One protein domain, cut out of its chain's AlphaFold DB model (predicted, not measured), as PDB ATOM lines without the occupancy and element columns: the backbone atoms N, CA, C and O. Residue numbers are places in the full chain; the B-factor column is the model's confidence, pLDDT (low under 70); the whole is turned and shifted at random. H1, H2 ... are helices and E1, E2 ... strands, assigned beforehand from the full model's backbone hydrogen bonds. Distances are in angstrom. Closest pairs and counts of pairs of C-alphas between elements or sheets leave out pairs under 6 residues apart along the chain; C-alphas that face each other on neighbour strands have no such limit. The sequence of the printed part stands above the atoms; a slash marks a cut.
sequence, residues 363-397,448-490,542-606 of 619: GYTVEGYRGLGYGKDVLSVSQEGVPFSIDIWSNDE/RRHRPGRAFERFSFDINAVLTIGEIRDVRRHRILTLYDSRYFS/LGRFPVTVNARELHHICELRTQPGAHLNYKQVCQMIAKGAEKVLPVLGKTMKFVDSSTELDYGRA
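AT A GLANCE: This is residues 363 to 397, 448 to 490 and 542 to 606 of the 619 residues of an uncharacterized protein of Candidatus Woesearchaeota archaeon (UniProt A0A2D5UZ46). A twisted sheet of six strands curls round one long helix, H4, with H2 and H3 on the same face and no named helix on the other; H5 packs on H4. The 143 printed residues hold, along the chain, E1 E2 E3 H1 E4 H2 E5 E6 H3 H4 H5, a mixed class; the sheet's order is E1 E2 E3 E4 E6 E5, antiparallel throughout. The whole is compact, with a radius of gyration of the C-alphas of 14.5 A and spans of 48 by 39 by 31 A.

HOW THE PARTS SIT: E1, residues 364 to 370, and E2, residues 377 to 383, form a hairpin, with N 367 and O 380 2.9 A apart, within hydrogen-bond range. E2 and E3, residues 389 to 394, form another, with N 381 and O 390 at 2.8 A; E1 E2 E3 are a meander, each strand the antiparallel neighbour of the one before. H1, residues 454 to 457, is only just not on the sheet, with 4 pairs of C-alphas within 10 A. E4, residues 460 to 468, is antiparallel to E3, with N 464 and O 391 at 2.8 A. H2, residues 469 to 475, is on the sheet at a height of 7.6 A, over E6, residues 542 to 550. E6 is antiparallel to E4, with N 463 and O 547 at 2.8 A, and to edge strand E5, residues 481 to 483, with N 482 and O 548 at 2.9 A. E4, H2 and E5 make a split strand-helix-strand unit, with E6 between its strands and a right-handed crossover. H3, residues 551 to 561, touches H1, closest at the C-alphas of Phe 456 and Arg 552, 4.9 A. H4, residues 568 to 584, is the hub, touching three other helices; H3 and H4 on one face of the sheet make two layers with it, one of helices and one of strands. H3 and H4 form a helical hairpin at a shallow tilt of 31 degrees, closest at the C-alphas of Cys 558 and Cys 574, 5.1 A. H2 and H4 only just touch, with 3 pairs of C-alphas within 8 A, through residues 569 to 570 of H4 alone; the closest C-alphas, of Glu 471 and Tyr 570, are 6.1 A apart. H5, residues 586 to 591, touches residues 578 to 583 of H4 alone, at a steep tilt of 52 degrees; the closest C-alphas, of Glu 582 and Gly 589, are 4.0 A apart. In H2, H3, H4 and H5 every O i to N i+4 pair is within hydrogen-bond range; H1 is too short for one.

IN THESE COORDINATES: E1 begins at C-alpha 364 (29.573, -30.887, -51.658). E6 is 24.9 A long, E4 and H4 24.2 A each. H5 ends at C-alpha 591 (9.826, -31.922, -53.927).

THE WHOLE: Residues 398 to 447 and 491 to 541 are not printed, with C-alpha gaps of 24.5 A and 8.3 A. Of the links printed whole, none is long. Residues 592 to 606 hold no named element. Mean pLDDT of the printed part is 85.2; 16 residues are under 70, among them 371 to 375 and 599 to 602.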
ATOM      1  N   GLY A 363      32.563 -27.058 -50.821       56.03
ATOM      2  CA  GLY A 363      31.313 -27.526 -51.419       56.03
ATOM      3  C   GLY A 363      30.919 -28.942 -50.999       56.03
ATOM      4  O   GLY A 363      31.549 -29.550 -50.133       56.03
ATOM      5  N   TYR A 364      29.848 -29.450 -51.619       58.88
ATOM      6  CA  TYR A 364      29.573 -30.887 -51.658       58.88
ATOM      7  C   TYR A 364      30.320 -31.489 -52.840       58.88
ATOM      8  O   TYR A 364      30.163 -31.007 -53.966       58.88
ATOM      9  N   THR A 365      31.045 -32.571 -52.600       72.31
ATOM     10  CA  THR A 365      31.610 -33.392 -53.667       72.31
ATOM     11  C   THR A 365      30.661 -34.560 -53.905       72.31
ATOM     12  O   THR A 365      30.244 -35.226 -52.957       72.31
ATOM     13  N   VAL A 366      30.269 -34.767 -55.164       74.25
ATOM     14  CA  VAL A 366      29.444 -35.904 -55.585       74.25
ATOM     15  C   VAL A 366      30.192 -36.645 -56.681       74.25
ATOM     16  O   VAL A 366      30.349 -36.110 -57.778       74.25
ATOM     17  N   GLU A 367      30.643 -37.858 -56.382       75.81
ATOM     18  CA  GLU A 367      31.398 -38.702 -57.310       75.81
ATOM     19  C   GLU A 367      30.599 -39.959 -57.636       75.81
ATOM     20  O   GLU A 367      30.155 -40.682 -56.745       75.81
ATOM     21  N   GLY A 368      30.398 -40.200 -58.931       71.44
ATOM     22  CA  GLY A 368      29.746 -41.404 -59.423       71.44
ATOM     23  C   GLY A 368      30.758 -42.519 -59.653       71.44
ATOM     24  O   GLY A 368      31.792 -42.296 -60.284       71.44
ATOM     25  N   TYR A 369      30.443 -43.727 -59.202       75.88
ATOM     26  CA  TYR A 369      31.180 -44.932 -59.569       75.88
ATOM     27  C   TYR A 369      30.223 -46.101 -59.795       75.88
ATOM     28  O   TYR A 369      29.097 -46.127 -59.296       75.88
ATOM     29  N   ARG A 370      30.675 -47.090 -60.569       73.06
ATOM     30  CA  ARG A 370      29.883 -48.291 -60.832       73.06
ATOM     31  C   ARG A 370      30.058 -49.276 -59.681       73.06
ATOM     32  O   ARG A 370      31.148 -49.815 -59.495       73.06
ATOM     33  N   GLY A 371      28.992 -49.510 -58.921       64.75
ATOM     34  CA  GLY A 371      29.008 -50.446 -57.800       64.75
ATOM     35  C   GLY A 371      29.185 -51.898 -58.257       64.75
ATOM     36  O   GLY A 371      28.628 -52.317 -59.276       64.75
ATOM     37  N   LEU A 372      29.933 -52.686 -57.477       60.44
ATOM     38  CA  LEU A 372      30.192 -54.109 -57.750       60.44
ATOM     39  C   LEU A 372      28.915 -54.977 -57.680       60.44
ATOM     40  O   LEU A 372      28.853 -56.034 -58.301       60.44
ATOM     41  N   GLY A 373      27.873 -54.519 -56.972       54.19
ATOM     42  CA  GLY A 373      26.561 -55.167 -56.907       54.19
ATOM     43  C   GLY A 373      25.565 -54.554 -57.894       54.19
ATOM     44  O   GLY A 373      25.305 -53.356 -57.853       54.19
ATOM     45  N   TYR A 374      24.979 -55.380 -58.766       49.12
ATOM     46  CA  TYR A 374      23.907 -55.028 -59.720       49.12
ATOM     47  C   TYR A 374      24.267 -54.044 -60.847       49.12
ATOM     48  O   TYR A 374      23.419 -53.764 -61.690       49.12
ATOM     49  N   GLY A 375      25.506 -53.544 -60.909       63.59
ATOM     50  CA  GLY A 375      25.939 -52.610 -61.950       63.59
ATOM     51  C   GLY A 375      25.247 -51.247 -61.882       63.59
ATOM     52  O   GLY A 375      25.121 -50.609 -62.925       63.59
ATOM     53  N   LYS A 376      24.805 -50.843 -60.685       72.31
ATOM     54  CA  LYS A 376      24.142 -49.562 -60.416       72.31
ATOM     55  C   LYS A 376      25.143 -48.416 -60.330       72.31
ATOM     56  O   LYS A 376      26.275 -48.607 -59.872       72.31
ATOM     57  N   ASP A 377      24.685 -47.231 -60.714       82.81
ATOM     58  CA  ASP A 377      25.408 -45.988 -60.485       82.81
ATOM     59  C   ASP A 377      25.264 -45.596 -59.013       82.81
ATOM     60  O   ASP A 377      24.163 -45.346 -58.516       82.81
ATOM     61  N   VAL A 378      26.387 -45.599 -58.300       86.50
ATOM     62  CA  VAL A 378      26.461 -45.206 -56.895       86.50
ATOM     63  C   VAL A 378      27.034 -43.803 -56.824       86.50
ATOM     64  O   VAL A 378      28.052 -43.513 -57.453       86.50
ATOM     65  N   LEU A 379      26.382 -42.935 -56.053       88.94
ATOM     66  CA  LEU A 379      26.878 -41.597 -55.769       88.94
ATOM     67  C   LEU A 379      27.488 -41.566 -54.373       88.94
ATOM     68  O   LEU A 379      26.769 -41.698 -53.382       88.94
ATOM     69  N   SER A 380      28.795 -41.332 -54.305       89.12
ATOM     70  CA  SER A 380      29.456 -40.937 -53.067       89.12
ATOM     71  C   SER A 380      29.266 -39.439 -52.869       89.12
ATOM     72  O   SER A 380      29.569 -38.649 -53.764       89.12
ATOM     73  N   VAL A 381      28.726 -39.043 -51.719       88.75
ATOM     74  CA  VAL A 381      28.510 -37.646 -51.339       88.75
ATOM     75  C   VAL A 381      29.317 -37.343 -50.086       88.75
ATOM     76  O   VAL A 381      29.160 -37.993 -49.048       88.75
ATOM     77  N   SER A 382      30.153 -36.316 -50.173       83.88
ATOM     78  CA  SER A 382      30.927 -35.777 -49.059       83.88
ATOM     79  C   SER A 382      30.812 -34.254 -49.013       83.88
ATOM     80  O   SER A 382      30.351 -33.610 -49.960       83.88
ATOM     81  N   GLN A 383      31.194 -33.666 -47.883       77.75
ATOM     82  CA  GLN A 383      31.203 -32.220 -47.687       77.75
ATOM     83  C   GLN A 383      32.502 -31.803 -46.993       77.75
ATOM     84  O   GLN A 383      32.928 -32.449 -46.034       77.75
ATOM     85  N   GLU A 384      33.111 -30.703 -47.440       71.12
ATOM     86  CA  GLU A 384      34.316 -30.161 -46.800       71.12
ATOM     87  C   GLU A 384      34.094 -29.897 -45.301       71.12
ATOM     88  O   GLU A 384      33.054 -29.384 -44.879       71.12
ATOM     89  N   GLY A 385      35.086 -30.259 -44.481       65.12
ATOM     90  CA  GLY A 385      35.043 -30.078 -43.027       65.12
ATOM     91  C   GLY A 385      34.084 -31.031 -42.306       65.12
ATOM     92  O   GLY A 385      34.090 -31.094 -41.075       65.12
ATOM     93  N   VAL A 386      33.299 -31.821 -43.047       71.44
ATOM     94  CA  VAL A 386      32.416 -32.845 -42.498       71.44
ATOM     95  C   VAL A 386      33.146 -34.186 -42.506       71.44
ATOM     96  O   VAL A 386      33.610 -34.646 -43.542       71.44
ATOM     97  N   PRO A 387      33.244 -34.858 -41.355       69.25
ATOM     98  CA  PRO A 387      34.012 -36.095 -41.210       69.25
ATOM     99  C   PRO A 387      33.237 -37.346 -41.648       69.25
ATOM    100  O   PRO A 387      33.600 -38.461 -41.280       69.25
ATOM    101  N   PHE A 388      32.118 -37.161 -42.341       79.00
ATOM    102  CA  PHE A 388      31.190 -38.212 -42.726       79.00
ATOM    103  C   PHE A 388      31.018 -38.169 -44.239       79.00
ATOM    104  O   PHE A 388      30.952 -37.090 -44.827       79.00
ATOM    105  N   SER A 389      30.882 -39.340 -44.839       82.12
ATOM    106  CA  SER A 389      30.449 -39.510 -46.219       82.12
ATOM    107  C   SER A 389      29.255 -40.454 -46.257       82.12
ATOM    108  O   SER A 389      28.989 -41.202 -45.301       82.12
ATOM    109  N   ILE A 390      28.530 -40.396 -47.367       89.94
ATOM    110  CA  ILE A 390      27.502 -41.374 -47.691       89.94
ATOM    111  C   ILE A 390      27.714 -41.901 -49.106       89.94
ATOM    112  O   ILE A 390      28.134 -41.151 -49.979       89.94
ATOM    113  N   ASP A 391      27.331 -43.146 -49.332       90.31
ATOM    114  CA  ASP A 391      27.018 -43.666 -50.656       90.31
ATOM    115  C   ASP A 391      25.502 -43.802 -50.774       90.31
ATOM    116  O   ASP A 391      24.844 -44.252 -49.831       90.31
ATOM    117  N   ILE A 392      24.939 -43.422 -51.917       92.19
ATOM    118  CA  ILE A 392      23.502 -43.519 -52.185       92.19
ATOM    119  C   ILE A 392      23.242 -43.943 -53.628       92.19
ATOM    120  O   ILE A 392      23.904 -43.478 -54.557       92.19
ATOM    121  N   TRP A 393      22.254 -44.815 -53.812       92.12
ATOM    122  CA  TRP A 393      21.760 -45.230 -55.125       92.12
ATOM    123  C   TRP A 393      20.255 -45.510 -55.071       92.12
ATOM    124  O   TRP A 393      19.709 -45.823 -54.007       92.12
ATOM    125  N   SER A 394      19.563 -45.386 -56.207       93.56
ATOM    126  CA  SER A 394      18.152 -45.767 -56.314       93.56
ATOM    127  C   SER A 394      17.973 -47.266 -56.558       93.56
ATOM    128  O   SER A 394      18.814 -47.977 -57.122       93.56
ATOM    129  N   ASN A 395      16.820 -47.761 -56.125       92.56
ATOM    130  CA  ASN A 395      16.334 -49.098 -56.439       92.56
ATOM    131  C   ASN A 395      15.260 -49.122 -57.519       92.56
ATOM    132  O   ASN A 395      14.915 -50.203 -57.985       92.56
ATOM    133  N   ASP A 396      14.786 -47.948 -57.913       94.19
ATOM    134  CA  ASP A 396      13.652 -47.744 -58.796       94.19
ATOM    135  C   ASP A 396      13.969 -46.596 -59.771       94.19
ATOM    136  O   ASP A 396      14.882 -45.797 -59.527       94.19
ATOM    137  N   GLU A 397      13.196 -46.511 -60.850       93.69
ATOM    138  CA  GLU A 397      13.306 -45.471 -61.877       93.69
ATOM    139  C   GLU A 397      12.144 -44.464 -61.785       93.69
ATOM    140  O   GLU A 397      11.160 -44.668 -61.060       93.69
ATOM    141  N   ARG A 448       6.249 -28.500 -44.148       89.75
ATOM    142  CA  ARG A 448       6.974 -29.791 -44.150       89.75
ATOM    143  C   ARG A 448       6.142 -30.988 -43.671       89.75
ATOM    144  O   ARG A 448       6.441 -32.139 -43.969       89.75
ATOM    145  N   ARG A 449       5.069 -30.738 -42.912       89.88
ATOM    146  CA  ARG A 449       4.095 -31.768 -42.512       89.88
ATOM    147  C   ARG A 449       3.203 -32.223 -43.670       89.88
ATOM    148  O   ARG A 449       2.644 -33.311 -43.581       89.88
ATOM    149  N   HIS A 450       3.090 -31.437 -44.743       93.19
ATOM    150  CA  HIS A 450       2.452 -31.855 -45.990       93.19
ATOM    151  C   HIS A 450       3.417 -32.802 -46.709       93.19
ATOM    152  O   HIS A 450       4.333 -32.379 -47.422       93.19
ATOM    153  N   ARG A 451       3.262 -34.099 -46.441       89.38
ATOM    154  CA  ARG A 451       4.043 -35.154 -47.090       89.38
ATOM    155  C   ARG A 451       3.410 -35.503 -48.438       89.38
ATOM    156  O   ARG A 451       2.179 -35.470 -48.522       89.38
ATOM    157  N   PRO A 452       4.204 -35.887 -49.450       92.75
ATOM    158  CA  PRO A 452       3.641 -36.488 -50.651       92.75
ATOM    159  C   PRO A 452       2.843 -37.753 -50.289       92.75
ATOM    160  O   PRO A 452       3.041 -38.368 -49.226       92.75
ATOM    161  N   GLY A 453       1.897 -38.112 -51.156       93.19
ATOM    162  CA  GLY A 453       1.065 -39.299 -50.973       93.19
ATOM    163  C   GLY A 453       1.853 -40.611 -51.105       93.19
ATOM    164  O   GLY A 453       3.084 -40.615 -51.203       93.19
ATOM    165  N   ARG A 454       1.151 -41.746 -51.026       94.88
ATOM    166  CA  ARG A 454       1.787 -43.062 -50.857       94.88
ATOM    167  C   ARG A 454       2.506 -43.563 -52.112       94.88
ATOM    168  O   ARG A 454       3.369 -44.421 -51.967       94.88
ATOM    169  N   ALA A 455       2.294 -42.960 -53.281       96.31
ATOM    170  CA  ALA A 455       3.018 -43.316 -54.498       96.31
ATOM    171  C   ALA A 455       4.543 -43.154 -54.332       96.31
ATOM    172  O   ALA A 455       5.317 -43.940 -54.866       96.31
ATOM    173  N   PHE A 456       4.981 -42.208 -53.493       97.00
ATOM    174  CA  PHE A 456       6.392 -42.003 -53.142       97.00
ATOM    175  C   PHE A 456       6.980 -43.132 -52.270       97.00
ATOM    176  O   PHE A 456       8.184 -43.153 -52.034       97.00
ATOM    177  N   GLU A 457       6.169 -44.068 -51.766       96.00
ATOM    178  CA  GLU A 457       6.665 -45.287 -51.113       96.00
ATOM    179  C   GLU A 457       7.206 -46.303 -52.131       96.00
ATOM    180  O   GLU A 457       7.977 -47.175 -51.737       96.00
ATOM    181  N   ARG A 458       6.826 -46.190 -53.419       95.00
ATOM    182  CA  ARG A 458       7.280 -47.089 -54.493       95.00
ATOM    183  C   ARG A 458       8.746 -46.880 -54.855       95.00
ATOM    184  O   ARG A 458       9.395 -47.862 -55.180       95.00
ATOM    185  N   PHE A 459       9.221 -45.634 -54.805       95.81
ATOM    186  CA  PHE A 459      10.596 -45.264 -55.130       95.81
ATOM    187  C   PHE A 459      11.467 -45.330 -53.878       95.81
ATOM    188  O   PHE A 459      11.149 -44.695 -52.868       95.81
ATOM    189  N   SER A 460      12.570 -46.065 -53.930       95.88
ATOM    190  CA  SER A 460      13.435 -46.305 -52.781       95.88
ATOM    191  C   SER A 460      14.915 -46.106 -53.078       95.88
ATOM    192  O   SER A 460      15.378 -46.213 -54.212       95.88
ATOM    193  N   PHE A 461      15.649 -45.785 -52.018       94.50
ATOM    194  CA  PHE A 461      17.088 -45.591 -52.009       94.50
ATOM    195  C   PHE A 461      17.713 -46.558 -51.026       94.50
ATOM    196  O   PHE A 461      17.180 -46.755 -49.932       94.50
ATOM    197  N   ASP A 462      18.873 -47.079 -51.381       93.69
ATOM    198  CA  ASP A 462      19.810 -47.602 -50.402       93.69
ATOM    199  C   ASP A 462      20.866 -46.542 -50.113       93.69
ATOM    200  O   ASP A 462      21.322 -45.821 -51.004       93.69
ATOM    201  N   ILE A 463      21.220 -46.433 -48.840       91.81
ATOM    202  CA  ILE A 463      22.174 -45.463 -48.326       91.81
ATOM    203  C   ILE A 463      23.142 -46.205 -47.418       91.81
ATOM    204  O   ILE A 463      22.721 -46.841 -46.450       91.81
ATOM    205  N   ASN A 464      24.436 -46.055 -47.673       89.12
ATOM    206  CA  ASN A 464      25.487 -46.439 -46.744       89.12
ATOM    207  C   ASN A 464      26.106 -45.174 -46.166       89.12
ATOM    208  O   ASN A 464      26.693 -44.388 -46.895       89.12
ATOM    209  N   ALA A 465      26.001 -44.974 -44.855       86.88
ATOM    210  CA  ALA A 465      26.656 -43.857 -44.180       86.88
ATOM    211  C   ALA A 465      27.688 -44.356 -43.166       86.88
ATOM    212  O   ALA A 465      27.475 -45.378 -42.511       86.88
ATOM    213  N   VAL A 466      28.771 -43.605 -42.970       84.25
ATOM    214  CA  VAL A 466      29.648 -43.772 -41.801       84.25
ATOM    215  C   VAL A 466      29.267 -42.717 -40.773       84.25
ATOM    216  O   VAL A 466      29.317 -41.524 -41.052       84.25
ATOM    217  N   LEU A 467      28.855 -43.154 -39.584       87.69
ATOM    218  CA  LEU A 467      28.346 -42.293 -38.514       87.69
ATOM    219  C   LEU A 467      28.921 -42.716 -37.170       87.69
ATOM    220  O   LEU A 467      29.327 -43.861 -36.993       87.69
ATOM    221  N   THR A 468      28.883 -41.824 -36.182       91.19
ATOM    222  CA  THR A 468      29.136 -42.256 -34.805       91.19
ATOM    223  C   THR A 468      27.967 -43.092 -34.284       91.19
ATOM    224  O   THR A 468      26.814 -42.874 -34.677       91.19
ATOM    225  N   ILE A 469      28.225 -44.001 -33.342       92.88
ATOM    226  CA  ILE A 469      27.176 -44.759 -32.644       92.88
ATOM    227  C   ILE A 469      26.093 -43.819 -32.088       92.88
ATOM    228  O   ILE A 469      24.904 -44.122 -32.184       92.88
ATOM    229  N   GLY A 470      26.469 -42.657 -31.549       92.06
ATOM    230  CA  GLY A 470      25.524 -41.653 -31.060       92.06
ATOM    231  C   GLY A 470      24.533 -41.184 -32.129       92.06
ATOM    232  O   GLY A 470      23.333 -41.098 -31.863       92.06
ATOM    233  N   GLU A 471      25.007 -40.913 -33.344       89.56
ATOM    234  CA  GLU A 471      24.151 -40.476 -34.450       89.56
ATOM    235  C   GLU A 471      23.322 -41.623 -35.024       89.56
ATOM    236  O   GLU A 471      22.131 -41.438 -35.283       89.56
ATOM    237  N   ILE A 472      23.902 -42.823 -35.138       89.75
ATOM    238  CA  ILE A 472      23.182 -44.039 -35.541       89.75
ATOM    239  C   ILE A 472      21.956 -44.242 -34.644       89.75
ATOM    240  O   ILE A 472      20.852 -44.481 -35.133       89.75
ATOM    241  N   ARG A 473      22.117 -44.081 -33.327       88.69
ATOM    242  CA  ARG A 473      21.023 -44.180 -32.347       88.69
ATOM    243  C   ARG A 473      19.915 -43.153 -32.551       88.69
ATOM    244  O   ARG A 473      18.751 -43.448 -32.285       88.69
ATOM    245  N   ASP A 474      20.259 -41.945 -32.983       87.62
ATOM    246  CA  ASP A 474      19.296 -40.857 -33.159       87.62
ATOM    247  C   ASP A 474      18.527 -40.975 -34.487       87.62
ATOM    248  O   ASP A 474      17.320 -40.695 -34.520       87.62
ATOM    249  N   VAL A 475      19.200 -41.420 -35.556       84.75
ATOM    250  CA  VAL A 475      18.623 -41.605 -36.900       84.75
ATOM    251  C   VAL A 475      17.815 -42.907 -37.000       84.75
ATOM    252  O   VAL A 475      16.749 -42.912 -37.609       84.75
ATOM    253  N   ARG A 476      18.207 -43.984 -36.304       84.44
ATOM    254  CA  ARG A 476      17.443 -45.255 -36.262       84.44
ATOM    255  C   ARG A 476      16.036 -45.148 -35.658       84.44
ATOM    256  O   ARG A 476      15.270 -46.099 -35.743       84.44
ATOM    257  N   ARG A 477      15.661 -44.010 -35.060       81.75
ATOM    258  CA  ARG A 477      14.316 -43.791 -34.484       81.75
ATOM    259  C   ARG A 477      13.211 -43.616 -35.535       81.75
ATOM    260  O   ARG A 477      12.034 -43.602 -35.174       81.75
ATOM    261  N   HIS A 478      13.575 -43.443 -36.803       86.94
ATOM    262  CA  HIS A 478      12.631 -43.410 -37.919       86.94
ATOM    263  C   HIS A 478      12.113 -44.818 -38.236       86.94
ATOM    264  O   HIS A 478      12.829 -45.801 -38.069       86.94
ATOM    265  N   ARG A 479      10.834 -44.929 -38.616       82.12
ATOM    266  CA  ARG A 479      10.111 -46.215 -38.571       82.12
ATOM    267  C   ARG A 479      10.074 -46.937 -39.908       82.12
ATOM    268  O   ARG A 479      10.141 -48.163 -39.926       82.12
ATOM    269  N   ILE A 480      10.006 -46.201 -41.015       88.19
ATOM    270  CA  ILE A 480       9.909 -46.784 -42.357       88.19
ATOM    271  C   ILE A 480      11.315 -46.900 -42.961       88.19
ATOM    272  O   ILE A 480      11.646 -46.274 -43.961       88.19
ATOM    273  N   LEU A 481      12.160 -47.685 -42.290       88.56
ATOM    274  CA  LEU A 481      13.552 -47.938 -42.662       88.56
ATOM    275  C   LEU A 481      13.821 -49.436 -42.671       88.56
ATOM    276  O   LEU A 481      13.559 -50.086 -41.659       88.56
ATOM    277  N   THR A 482      14.394 -49.982 -43.740       89.88
ATOM    278  CA  THR A 482      14.979 -51.331 -43.716       89.88
ATOM    279  C   THR A 482      16.416 -51.213 -43.236       89.88
ATOM    280  O   THR A 482      17.259 -50.638 -43.915       89.88
ATOM    281  N   LEU A 483      16.679 -51.712 -42.031       83.56
ATOM    282  CA  LEU A 483      17.989 -51.650 -41.392       83.56
ATOM    283  C   LEU A 483      18.658 -53.016 -41.465       83.56
ATOM    284  O   LEU A 483      18.020 -54.024 -41.159       83.56
ATOM    285  N   TYR A 484      19.952 -53.035 -41.773       75.50
ATOM    286  CA  TYR A 484      20.762 -54.229 -41.559       75.50
ATOM    287  C   TYR A 484      21.205 -54.288 -40.094       75.50
ATOM    288  O   TYR A 484      21.654 -53.298 -39.504       75.50
ATOM    289  N   ASP A 485      21.043 -55.461 -39.491       64.88
ATOM    290  CA  ASP A 485      21.277 -55.688 -38.069       64.88
ATOM    291  C   ASP A 485      22.774 -55.875 -37.762       64.88
ATOM    292  O   ASP A 485      23.289 -56.989 -37.660       64.88
ATOM    293  N   SER A 486      23.494 -54.761 -37.600       65.31
ATOM    294  CA  SER A 486      24.776 -54.767 -36.886       65.31
ATOM    295  C   SER A 486      24.504 -54.962 -35.392       65.31
ATOM    296  O   SER A 486      24.287 -53.999 -34.654       65.31
ATOM    297  N   ARG A 487      24.502 -56.223 -34.940       73.75
ATOM    298  CA  ARG A 487      24.224 -56.588 -33.537       73.75
ATOM    299  C   ARG A 487      25.283 -56.124 -32.529       73.75
ATOM    300  O   ARG A 487      25.071 -56.181 -31.317       73.75
ATOM    301  N   TYR A 488      26.440 -55.685 -33.005       87.31
ATOM    302  CA  TYR A 488      27.513 -55.126 -32.192       87.31
ATOM    303  C   TYR A 488      28.342 -54.141 -33.024       87.31
ATOM    304  O   TYR A 488      28.211 -54.086 -34.248       87.31
ATOM    305  N   PHE A 489      29.190 -53.363 -32.352       90.31
ATOM    306  CA  PHE A 489      30.114 -52.418 -32.983       90.31
ATOM    307  C   PHE A 489      31.559 -52.847 -32.722       90.31
ATOM    308  O   PHE A 489      31.810 -53.657 -31.830       90.31
ATOM    309  N   SER A 490      32.505 -52.312 -33.490       90.81
ATOM    310  CA  SER A 490      33.944 -52.506 -33.288       90.81
ATOM    311  C   SER A 490      34.677 -51.162 -33.402       90.81
ATOM    312  O   SER A 490      34.129 -50.218 -33.976       90.81
ATOM    313  N   LEU A 542      33.021 -44.871 -34.668       90.12
ATOM    314  CA  LEU A 542      32.478 -44.861 -36.021       90.12
ATOM    315  C   LEU A 542      31.911 -46.238 -36.382       90.12
ATOM    316  O   LEU A 542      32.479 -47.275 -36.052       90.12
ATOM    317  N   GLY A 543      30.777 -46.248 -37.073       86.75
ATOM    318  CA  GLY A 543      30.107 -47.455 -37.534       86.75
ATOM    319  C   GLY A 543      29.403 -47.229 -38.864       86.75
ATOM    320  O   GLY A 543      29.011 -46.109 -39.201       86.75
ATOM    321  N   ARG A 544      29.232 -48.315 -39.623       85.81
ATOM    322  CA  ARG A 544      28.445 -48.297 -40.859       85.81
ATOM    323  C   ARG A 544      26.950 -48.286 -40.527       85.81
ATOM    324  O   ARG A 544      26.475 -49.010 -39.648       85.81
ATOM    325  N   PHE A 545      26.207 -47.476 -41.261       87.25
ATOM    326  CA  PHE A 545      24.758 -47.359 -41.204       87.25
ATOM    327  C   PHE A 545      24.172 -47.605 -42.600       87.25
ATOM    328  O   PHE A 545      23.839 -46.646 -43.296       87.25
ATOM    329  N   PRO A 546      24.092 -48.878 -43.025       88.88
ATOM    330  CA  PRO A 546      23.389 -49.257 -44.240       88.88
ATOM    331  C   PRO A 546      21.875 -49.246 -43.988       88.88
ATOM    332  O   PRO A 546      21.388 -49.816 -43.001       88.88
ATOM    333  N   VAL A 547      21.125 -48.587 -44.865       91.44
ATOM    334  CA  VAL A 547      19.672 -48.456 -44.749       91.44
ATOM    335  C   VAL A 547      19.008 -48.358 -46.115       91.44
ATOM    336  O   VAL A 547      19.452 -47.591 -46.962       91.44
ATOM    337  N   THR A 548      17.894 -49.066 -46.294       94.06
ATOM    338  CA  THR A 548      16.959 -48.801 -47.394       94.06
ATOM    339  C   THR A 548      15.830 -47.911 -46.891       94.06
ATOM    340  O   THR A 548      15.220 -48.189 -45.849       94.06
ATOM    341  N   VAL A 549      15.519 -46.852 -47.630       95.00
ATOM    342  CA  VAL A 549      14.472 -45.882 -47.298       95.00
ATOM    343  C   VAL A 549      13.675 -45.517 -48.545       95.00
ATOM    344  O   VAL A 549      14.240 -45.292 -49.610       95.00
ATOM    345  N   ASN A 550      12.347 -45.449 -48.432       96.38
ATOM    346  CA  ASN A 550      11.527 -44.954 -49.537       96.38
ATOM    347  C   ASN A 550      11.518 -43.420 -49.598       96.38
ATOM    348  O   ASN A 550      11.741 -42.738 -48.595       96.38
ATOM    349  N   ALA A 551      11.221 -42.867 -50.769       96.50
ATOM    350  CA  ALA A 551      11.265 -41.434 -51.016       96.50
ATOM    351  C   ALA A 551      10.299 -40.652 -50.108       96.50
ATOM    352  O   ALA A 551      10.616 -39.537 -49.683       96.50
ATOM    353  N   ARG A 552       9.143 -41.227 -49.747       96.19
ATOM    354  CA  ARG A 552       8.184 -40.601 -48.816       96.19
ATOM    355  C   ARG A 552       8.753 -40.455 -47.402       96.19
ATOM    356  O   ARG A 552       8.554 -39.415 -46.769       96.19
ATOM    357  N   GLU A 553       9.453 -41.468 -46.898       95.19
ATOM    358  CA  GLU A 553      10.134 -41.401 -45.603       95.19
ATOM    359  C   GLU A 553      11.380 -40.511 -45.682       95.19
ATOM    360  O   GLU A 553      11.651 -39.773 -44.739       95.19
ATOM    361  N   LEU A 554      12.075 -40.468 -46.821       94.56
ATOM    362  CA  LEU A 554      13.204 -39.559 -47.026       94.56
ATOM    363  C   LEU A 554      12.800 -38.085 -46.870       94.56
ATOM    364  O   LEU A 554      13.471 -37.346 -46.148       94.56
ATOM    365  N   HIS A 555      11.645 -37.683 -47.422       94.88
ATOM    366  CA  HIS A 555      11.060 -36.359 -47.162       94.88
ATOM    367  C   HIS A 555      10.886 -36.118 -45.661       94.88
ATOM    368  O   HIS A 555      11.242 -35.061 -45.146       94.88
ATOM    369  N   HIS A 556      10.344 -37.101 -44.938       93.38
ATOM    370  CA  HIS A 556      10.136 -36.967 -43.504       93.38
ATOM    371  C   HIS A 556      11.454 -36.809 -42.736       93.38
ATOM    372  O   HIS A 556      11.532 -35.952 -41.853       93.38
ATOM    373  N   ILE A 557      12.453 -37.636 -43.042       93.69
ATOM    374  CA  ILE A 557      13.742 -37.657 -42.350       93.69
ATOM    375  C   ILE A 557      14.505 -36.375 -42.639       93.69
ATOM    376  O   ILE A 557      14.805 -35.640 -41.698       93.69
ATOM    377  N   CYS A 558      14.775 -36.075 -43.910       94.12
ATOM    378  CA  CYS A 558      15.585 -34.927 -44.294       94.12
ATOM    379  C   CYS A 558      14.928 -33.625 -43.822       94.12
ATOM    380  O   CYS A 558      15.535 -32.878 -43.061       94.12
ATOM    381  N   GLU A 559      13.641 -33.405 -44.092       93.81
ATOM    382  CA  GLU A 559      12.969 -32.170 -43.668       93.81
ATOM    383  C   GLU A 559      12.693 -32.086 -42.157       93.81
ATOM    384  O   GLU A 559      12.278 -31.039 -41.666       93.81
ATOM    385  N   LEU A 560      12.864 -33.158 -41.376       91.81
ATOM    386  CA  LEU A 560      12.834 -33.078 -39.909       91.81
ATOM    387  C   LEU A 560      14.230 -32.864 -39.324       91.81
ATOM    388  O   LEU A 560      14.374 -32.108 -38.365       91.81
ATOM    389  N   ARG A 561      15.231 -33.571 -39.846       90.38
ATOM    390  CA  ARG A 561      16.566 -33.696 -39.248       90.38
ATOM    391  C   ARG A 561      17.558 -32.657 -39.733       90.38
ATOM    392  O   ARG A 561      18.610 -32.542 -39.114       90.38
ATOM    393  N   THR A 562      17.217 -31.877 -40.753       91.06
ATOM    394  CA  THR A 562      17.999 -30.696 -41.127       91.06
ATOM    395  C   THR A 562      17.511 -29.417 -40.456       91.06
ATOM    396  O   THR A 562      18.188 -28.407 -40.552       91.06
ATOM    397  N   GLN A 563      16.357 -29.449 -39.781       85.12
ATOM    398  CA  GLN A 563      15.746 -28.257 -39.193       85.12
ATOM    399  C   GLN A 563      16.635 -27.606 -38.121       85.12
ATOM    400  O   GLN A 563      17.428 -28.298 -37.468       85.12
ATOM    401  N   PRO A 564      16.399 -26.315 -37.841       75.12
ATOM    402  CA  PRO A 564      16.802 -25.670 -36.602       75.12
ATOM    403  C   PRO A 564      16.717 -26.585 -35.359       75.12
ATOM    404  O   PRO A 564      15.674 -27.168 -35.059       75.12
ATOM    405  N   GLY A 565      17.828 -26.740 -34.634       72.00
ATOM    406  CA  GLY A 565      17.954 -27.461 -33.363       72.00
ATOM    407  C   GLY A 565      18.467 -28.896 -33.510       72.00
ATOM    408  O   GLY A 565      18.742 -29.584 -32.511       72.00
ATOM    409  N   ALA A 566      18.612 -29.353 -34.752       81.06
ATOM    410  CA  ALA A 566      19.232 -30.618 -35.097       81.06
ATOM    411  C   ALA A 566      20.686 -30.704 -34.601       81.06
ATOM    412  O   ALA A 566      21.412 -29.716 -34.520       81.06
ATOM    413  N   HIS A 567      21.120 -31.912 -34.247       83.94
ATOM    414  CA  HIS A 567      22.530 -32.189 -33.986       83.94
ATOM    415  C   HIS A 567      23.305 -32.069 -35.297       83.94
ATOM    416  O   HIS A 567      22.910 -32.672 -36.295       83.94
ATOM    417  N   LEU A 568      24.430 -31.352 -35.269       82.62
ATOM    418  CA  LEU A 568      25.196 -31.019 -36.472       82.62
ATOM    419  C   LEU A 568      25.528 -32.251 -37.331       82.62
ATOM    420  O   LEU A 568      25.220 -32.262 -38.515       82.62
ATOM    421  N   ASN A 569      26.059 -33.310 -36.712       84.88
ATOM    422  CA  ASN A 569      26.517 -34.501 -37.433       84.88
ATOM    423  C   ASN A 569      25.408 -35.158 -38.275       84.88
ATOM    424  O   ASN A 569      25.590 -35.377 -39.469       84.88
ATOM    425  N   TYR A 570      24.233 -35.445 -37.694       87.69
ATOM    426  CA  TYR A 570      23.149 -36.034 -38.486       87.69
ATOM    427  C   TYR A 570      22.452 -35.009 -39.387       87.69
ATOM    428  O   TYR A 570      21.862 -35.422 -40.381       87.69
ATOM    429  N   LYS A 571      22.501 -33.699 -39.075       88.94
ATOM    430  CA  LYS A 571      22.002 -32.643 -39.976       88.94
ATOM    431  C   LYS A 571      22.789 -32.686 -41.282       88.94
ATOM    432  O   LYS A 571      22.174 -32.850 -42.329       88.94
ATOM    433  N   GLN A 572      24.118 -32.657 -41.197       87.31
ATOM    434  CA  GLN A 572      25.022 -32.741 -42.349       87.31
ATOM    435  C   GLN A 572      24.789 -34.019 -43.156       87.31
ATOM    436  O   GLN A 572      24.649 -33.977 -44.371       87.31
ATOM    437  N   VAL A 573      24.631 -35.160 -42.484       89.56
ATOM    438  CA  VAL A 573      24.341 -36.431 -43.166       89.56
ATOM    439  C   VAL A 573      22.988 -36.401 -43.870       89.56
ATOM    440  O   VAL A 573      22.892 -36.810 -45.019       89.56
ATOM    441  N   CYS A 574      21.941 -35.874 -43.234       92.75
ATOM    442  CA  CYS A 574      20.629 -35.752 -43.872       92.75
ATOM    443  C   CYS A 574      20.630 -34.750 -45.041       92.75
ATOM    444  O   CYS A 574      19.880 -34.948 -45.996       92.75
ATOM    445  N   GLN A 575      21.471 -33.710 -44.990       91.94
ATOM    446  CA  GLN A 575      21.701 -32.787 -46.106       91.94
ATOM    447  C   GLN A 575      22.423 -33.487 -47.265       91.94
ATOM    448  O   GLN A 575      21.970 -33.382 -48.402       91.94
ATOM    449  N   MET A 576      23.476 -34.264 -46.982       92.25
ATOM    450  CA  MET A 576      24.162 -35.082 -47.990       92.25
ATOM    451  C   MET A 576      23.206 -36.093 -48.630       92.25
ATOM    452  O   MET A 576      23.192 -36.221 -49.851       92.25
ATOM    453  N   ILE A 577      22.347 -36.749 -47.838       94.19
ATOM    454  CA  ILE A 577      21.331 -37.685 -48.344       94.19
ATOM    455  C   ILE A 577      20.361 -36.969 -49.284       94.19
ATOM    456  O   ILE A 577      20.111 -37.450 -50.387       94.19
ATOM    457  N   ALA A 578      19.839 -35.807 -48.879       94.81
ATOM    458  CA  ALA A 578      18.952 -35.019 -49.727       94.81
ATOM    459  C   ALA A 578      19.651 -34.594 -51.028       94.81
ATOM    460  O   ALA A 578      19.044 -34.663 -52.096       94.81
ATOM    461  N   LYS A 579      20.936 -34.217 -50.952       93.62
ATOM    462  CA  LYS A 579      21.714 -33.809 -52.121       93.62
ATOM    463  C   LYS A 579      21.991 -34.968 -53.073       93.62
ATOM    464  O   LYS A 579      21.870 -34.803 -54.283       93.62
ATOM    465  N   GLY A 580      22.329 -36.135 -52.538       93.50
ATOM    466  CA  GLY A 580      22.509 -37.349 -53.324       93.50
ATOM    467  C   GLY A 580      21.206 -37.795 -53.986       93.50
ATOM    468  O   GLY A 580      21.194 -38.059 -55.181       93.50
ATOM    469  N   ALA A 581      20.085 -37.765 -53.262       94.56
ATOM    470  CA  ALA A 581      18.772 -38.088 -53.819       94.56
ATOM    471  C   ALA A 581      18.331 -37.103 -54.920       94.56
ATOM    472  O   ALA A 581      17.790 -37.536 -55.933       94.56
ATOM    473  N   GLU A 582      18.610 -35.801 -54.768       94.56
ATOM    474  CA  GLU A 582      18.432 -34.798 -55.834       94.56
ATOM    475  C   GLU A 582      19.284 -35.129 -57.067       94.56
ATOM    476  O   GLU A 582      18.844 -34.925 -58.193       94.56
ATOM    477  N   LYS A 583      20.504 -35.642 -56.884       93.69
ATOM    478  CA  LYS A 583      21.378 -36.012 -58.004       93.69
ATOM    479  C   LYS A 583      20.938 -37.290 -58.711       93.69
ATOM    480  O   LYS A 583      21.050 -37.341 -59.930       93.69
ATOM    481  N   VAL A 584      20.422 -38.272 -57.972       91.44
ATOM    482  CA  VAL A 584      19.854 -39.502 -58.542       91.44
ATOM    483  C   VAL A 584      18.562 -39.206 -59.306       91.44
ATOM    484  O   VAL A 584      18.394 -39.673 -60.425       91.44
ATOM    485  N   LEU A 585      17.656 -38.410 -58.725       92.69
ATOM    486  CA  LEU A 585      16.392 -38.039 -59.357       92.69
ATOM    487  C   LEU A 585      16.099 -36.538 -59.144       92.69
ATOM    488  O   LEU A 585      15.515 -36.167 -58.120       92.69
ATOM    489  N   PRO A 586      16.452 -35.657 -60.105       94.06
ATOM    490  CA  PRO A 586      16.331 -34.200 -59.962       94.06
ATOM    491  C   PRO A 586      14.946 -33.705 -59.548       94.06
ATOM    492  O   PRO A 586      14.831 -32.844 -58.670       94.06
ATOM    493  N   VAL A 587      13.877 -34.274 -60.118       95.25
ATOM    494  CA  VAL A 587      12.502 -33.918 -59.737       95.25
ATOM    495  C   VAL A 587      12.207 -34.195 -58.261       95.25
ATOM    496  O   VAL A 587      11.498 -33.415 -57.629       95.25
ATOM    497  N   LEU A 588      12.802 -35.232 -57.666       93.00
ATOM    498  CA  LEU A 588      12.623 -35.547 -56.248       93.00
ATOM    499  C   LEU A 588      13.288 -34.510 -55.335       93.00
ATOM    500  O   LEU A 588      12.751 -34.155 -54.285       93.00
ATOM    501  N   GLY A 589      14.440 -33.974 -55.739       90.62
ATOM    502  CA  GLY A 589      15.073 -32.870 -55.019       90.62
ATOM    503  C   GLY A 589      14.169 -31.637 -54.949       90.62
ATOM    504  O   GLY A 589      14.003 -31.050 -53.880       90.62
ATOM    505  N   LYS A 590      13.485 -31.307 -56.059       92.06
ATOM    506  CA  LYS A 590      12.510 -30.201 -56.120       92.06
ATOM    507  C   LYS A 590      11.332 -30.404 -55.151       92.06
ATOM    508  O   LYS A 590      10.782 -29.424 -54.646       92.06
ATOM    509  N   THR A 591      10.938 -31.648 -54.855       95.12
ATOM    510  CA  THR A 591       9.826 -31.922 -53.927       95.12
ATOM    511  C   THR A 591      10.223 -31.802 -52.452       95.12
ATOM    512  O   THR A 591       9.382 -31.423 -51.628       95.12
ATOM    513  N   MET A 592      11.500 -32.013 -52.108       94.00
ATOM    514  CA  MET A 592      12.062 -31.891 -50.749       94.00
ATOM    515  C   MET A 592      12.408 -30.442 -50.344       94.00
ATOM    516  O   MET A 592      13.425 -30.170 -49.708       94.00
ATOM    517  N   LYS A 593      11.548 -29.475 -50.679       91.31
ATOM    518  CA  LYS A 593      11.855 -28.039 -50.543       91.31
ATOM    519  C   LYS A 593      12.034 -27.497 -49.114       91.31
ATOM    520  O   LYS A 593      12.425 -26.345 -48.967       91.31
ATOM    521  N   PHE A 594      11.695 -28.260 -48.066       93.06
ATOM    522  CA  PHE A 594      11.917 -27.838 -46.670       93.06
ATOM    523  C   PHE A 594      13.188 -28.432 -46.059       93.06
ATOM    524  O   PHE A 594      13.390 -28.331 -44.846       93.06
ATOM    525  N   VAL A 595      14.029 -29.072 -46.873       92.69
ATOM    526  CA  VAL A 595      15.389 -29.404 -46.464       92.69
ATOM    527  C   VAL A 595      16.140 -28.095 -46.269       92.69
ATOM    528  O   VAL A 595      16.309 -27.300 -47.187       92.69
ATOM    529  N   ASP A 596      16.560 -27.870 -45.034       88.12
ATOM    530  CA  ASP A 596      17.380 -26.725 -44.664       88.12
ATOM    531  C   ASP A 596      18.814 -27.001 -45.120       88.12
ATOM    532  O   ASP A 596      19.467 -27.910 -44.603       88.12
ATOM    533  N   SER A 597      19.285 -26.242 -46.108       80.38
ATOM    534  CA  SER A 597      20.631 -26.342 -46.672       80.38
ATOM    535  C   SER A 597      21.670 -25.507 -45.920       80.38
ATOM    536  O   SER A 597      22.840 -25.534 -46.296       80.38
ATOM    537  N   SER A 598      21.274 -24.759 -44.881       73.44
ATOM    538  CA  SER A 598      22.209 -23.946 -44.104       73.44
ATOM    539  C   SER A 598      23.248 -24.824 -43.406       73.44
ATOM    540  O   SER A 598      22.931 -25.842 -42.778       73.44
ATOM    541  N   THR A 599      24.506 -24.412 -43.500       63.59
ATOM    542  CA  THR A 599      25.629 -25.007 -42.762       63.59
ATOM    543  C   THR A 599      25.906 -24.270 -41.451       63.59
ATOM    544  O   THR A 599      26.754 -24.701 -40.673       63.59
ATOM    545  N   GLU A 600      25.203 -23.161 -41.209       55.06
ATOM    546  CA  GLU A 600      25.383 -22.291 -40.049       55.06
ATOM    547  C   GLU A 600      24.814 -22.892 -38.756       55.06
ATOM    548  O   GLU A 600      23.969 -23.799 -38.750       55.06
ATOM    549  N   LEU A 601      25.309 -22.376 -37.631       62.16
ATOM    550  CA  LEU A 601      24.813 -22.713 -36.304       62.16
ATOM    551  C   LEU A 601      23.386 -22.208 -36.129       62.16
ATOM    552  O   LEU A 601      23.096 -21.034 -36.317       62.16
ATOM    553  N   ASP A 602      22.497 -23.108 -35.726       62.53
ATOM    554  CA  ASP A 602      21.093 -22.766 -35.568       62.53
ATOM    555  C   ASP A 602      20.803 -21.939 -34.297       62.53
ATOM    556  O   ASP A 602      21.115 -22.339 -33.168       62.53
ATOM    557  N   TYR A 603      20.078 -20.836 -34.496       71.12
ATOM    558  CA  TYR A 603      19.612 -19.902 -33.473       71.12
ATOM    559  C   TYR A 603      18.188 -20.179 -32.966       71.12
ATOM    560  O   TYR A 603      17.773 -19.592 -31.965       71.12
ATOM    561  N   GLY A 604      17.432 -21.101 -33.574       66.81
ATOM    562  CA  GLY A 604      16.048 -21.407 -33.190       66.81
ATOM    563  C   GLY A 604      15.903 -21.830 -31.726       66.81
ATOM    564  O   GLY A 604      14.951 -21.449 -31.034       66.81
ATOM    565  N   ARG A 605      16.900 -22.541 -31.189       72.19
ATOM    566  CA  ARG A 605      16.954 -22.840 -29.753       72.19
ATOM    567  C   ARG A 605      17.100 -21.584 -28.896       72.19
ATOM    568  O   ARG A 605      16.429 -21.478 -27.871       72.19
ATOM    569  N   ALA A 606      17.964 -20.654 -29.290       80.69
ATOM    570  CA  ALA A 606      18.160 -19.405 -28.565       80.69
ATOM    571  C   ALA A 606      16.878 -18.559 -28.564       80.69
ATOM    572  O   ALA A 606      16.491 -18.055 -27.511       80.69
TER     573      ALA A 606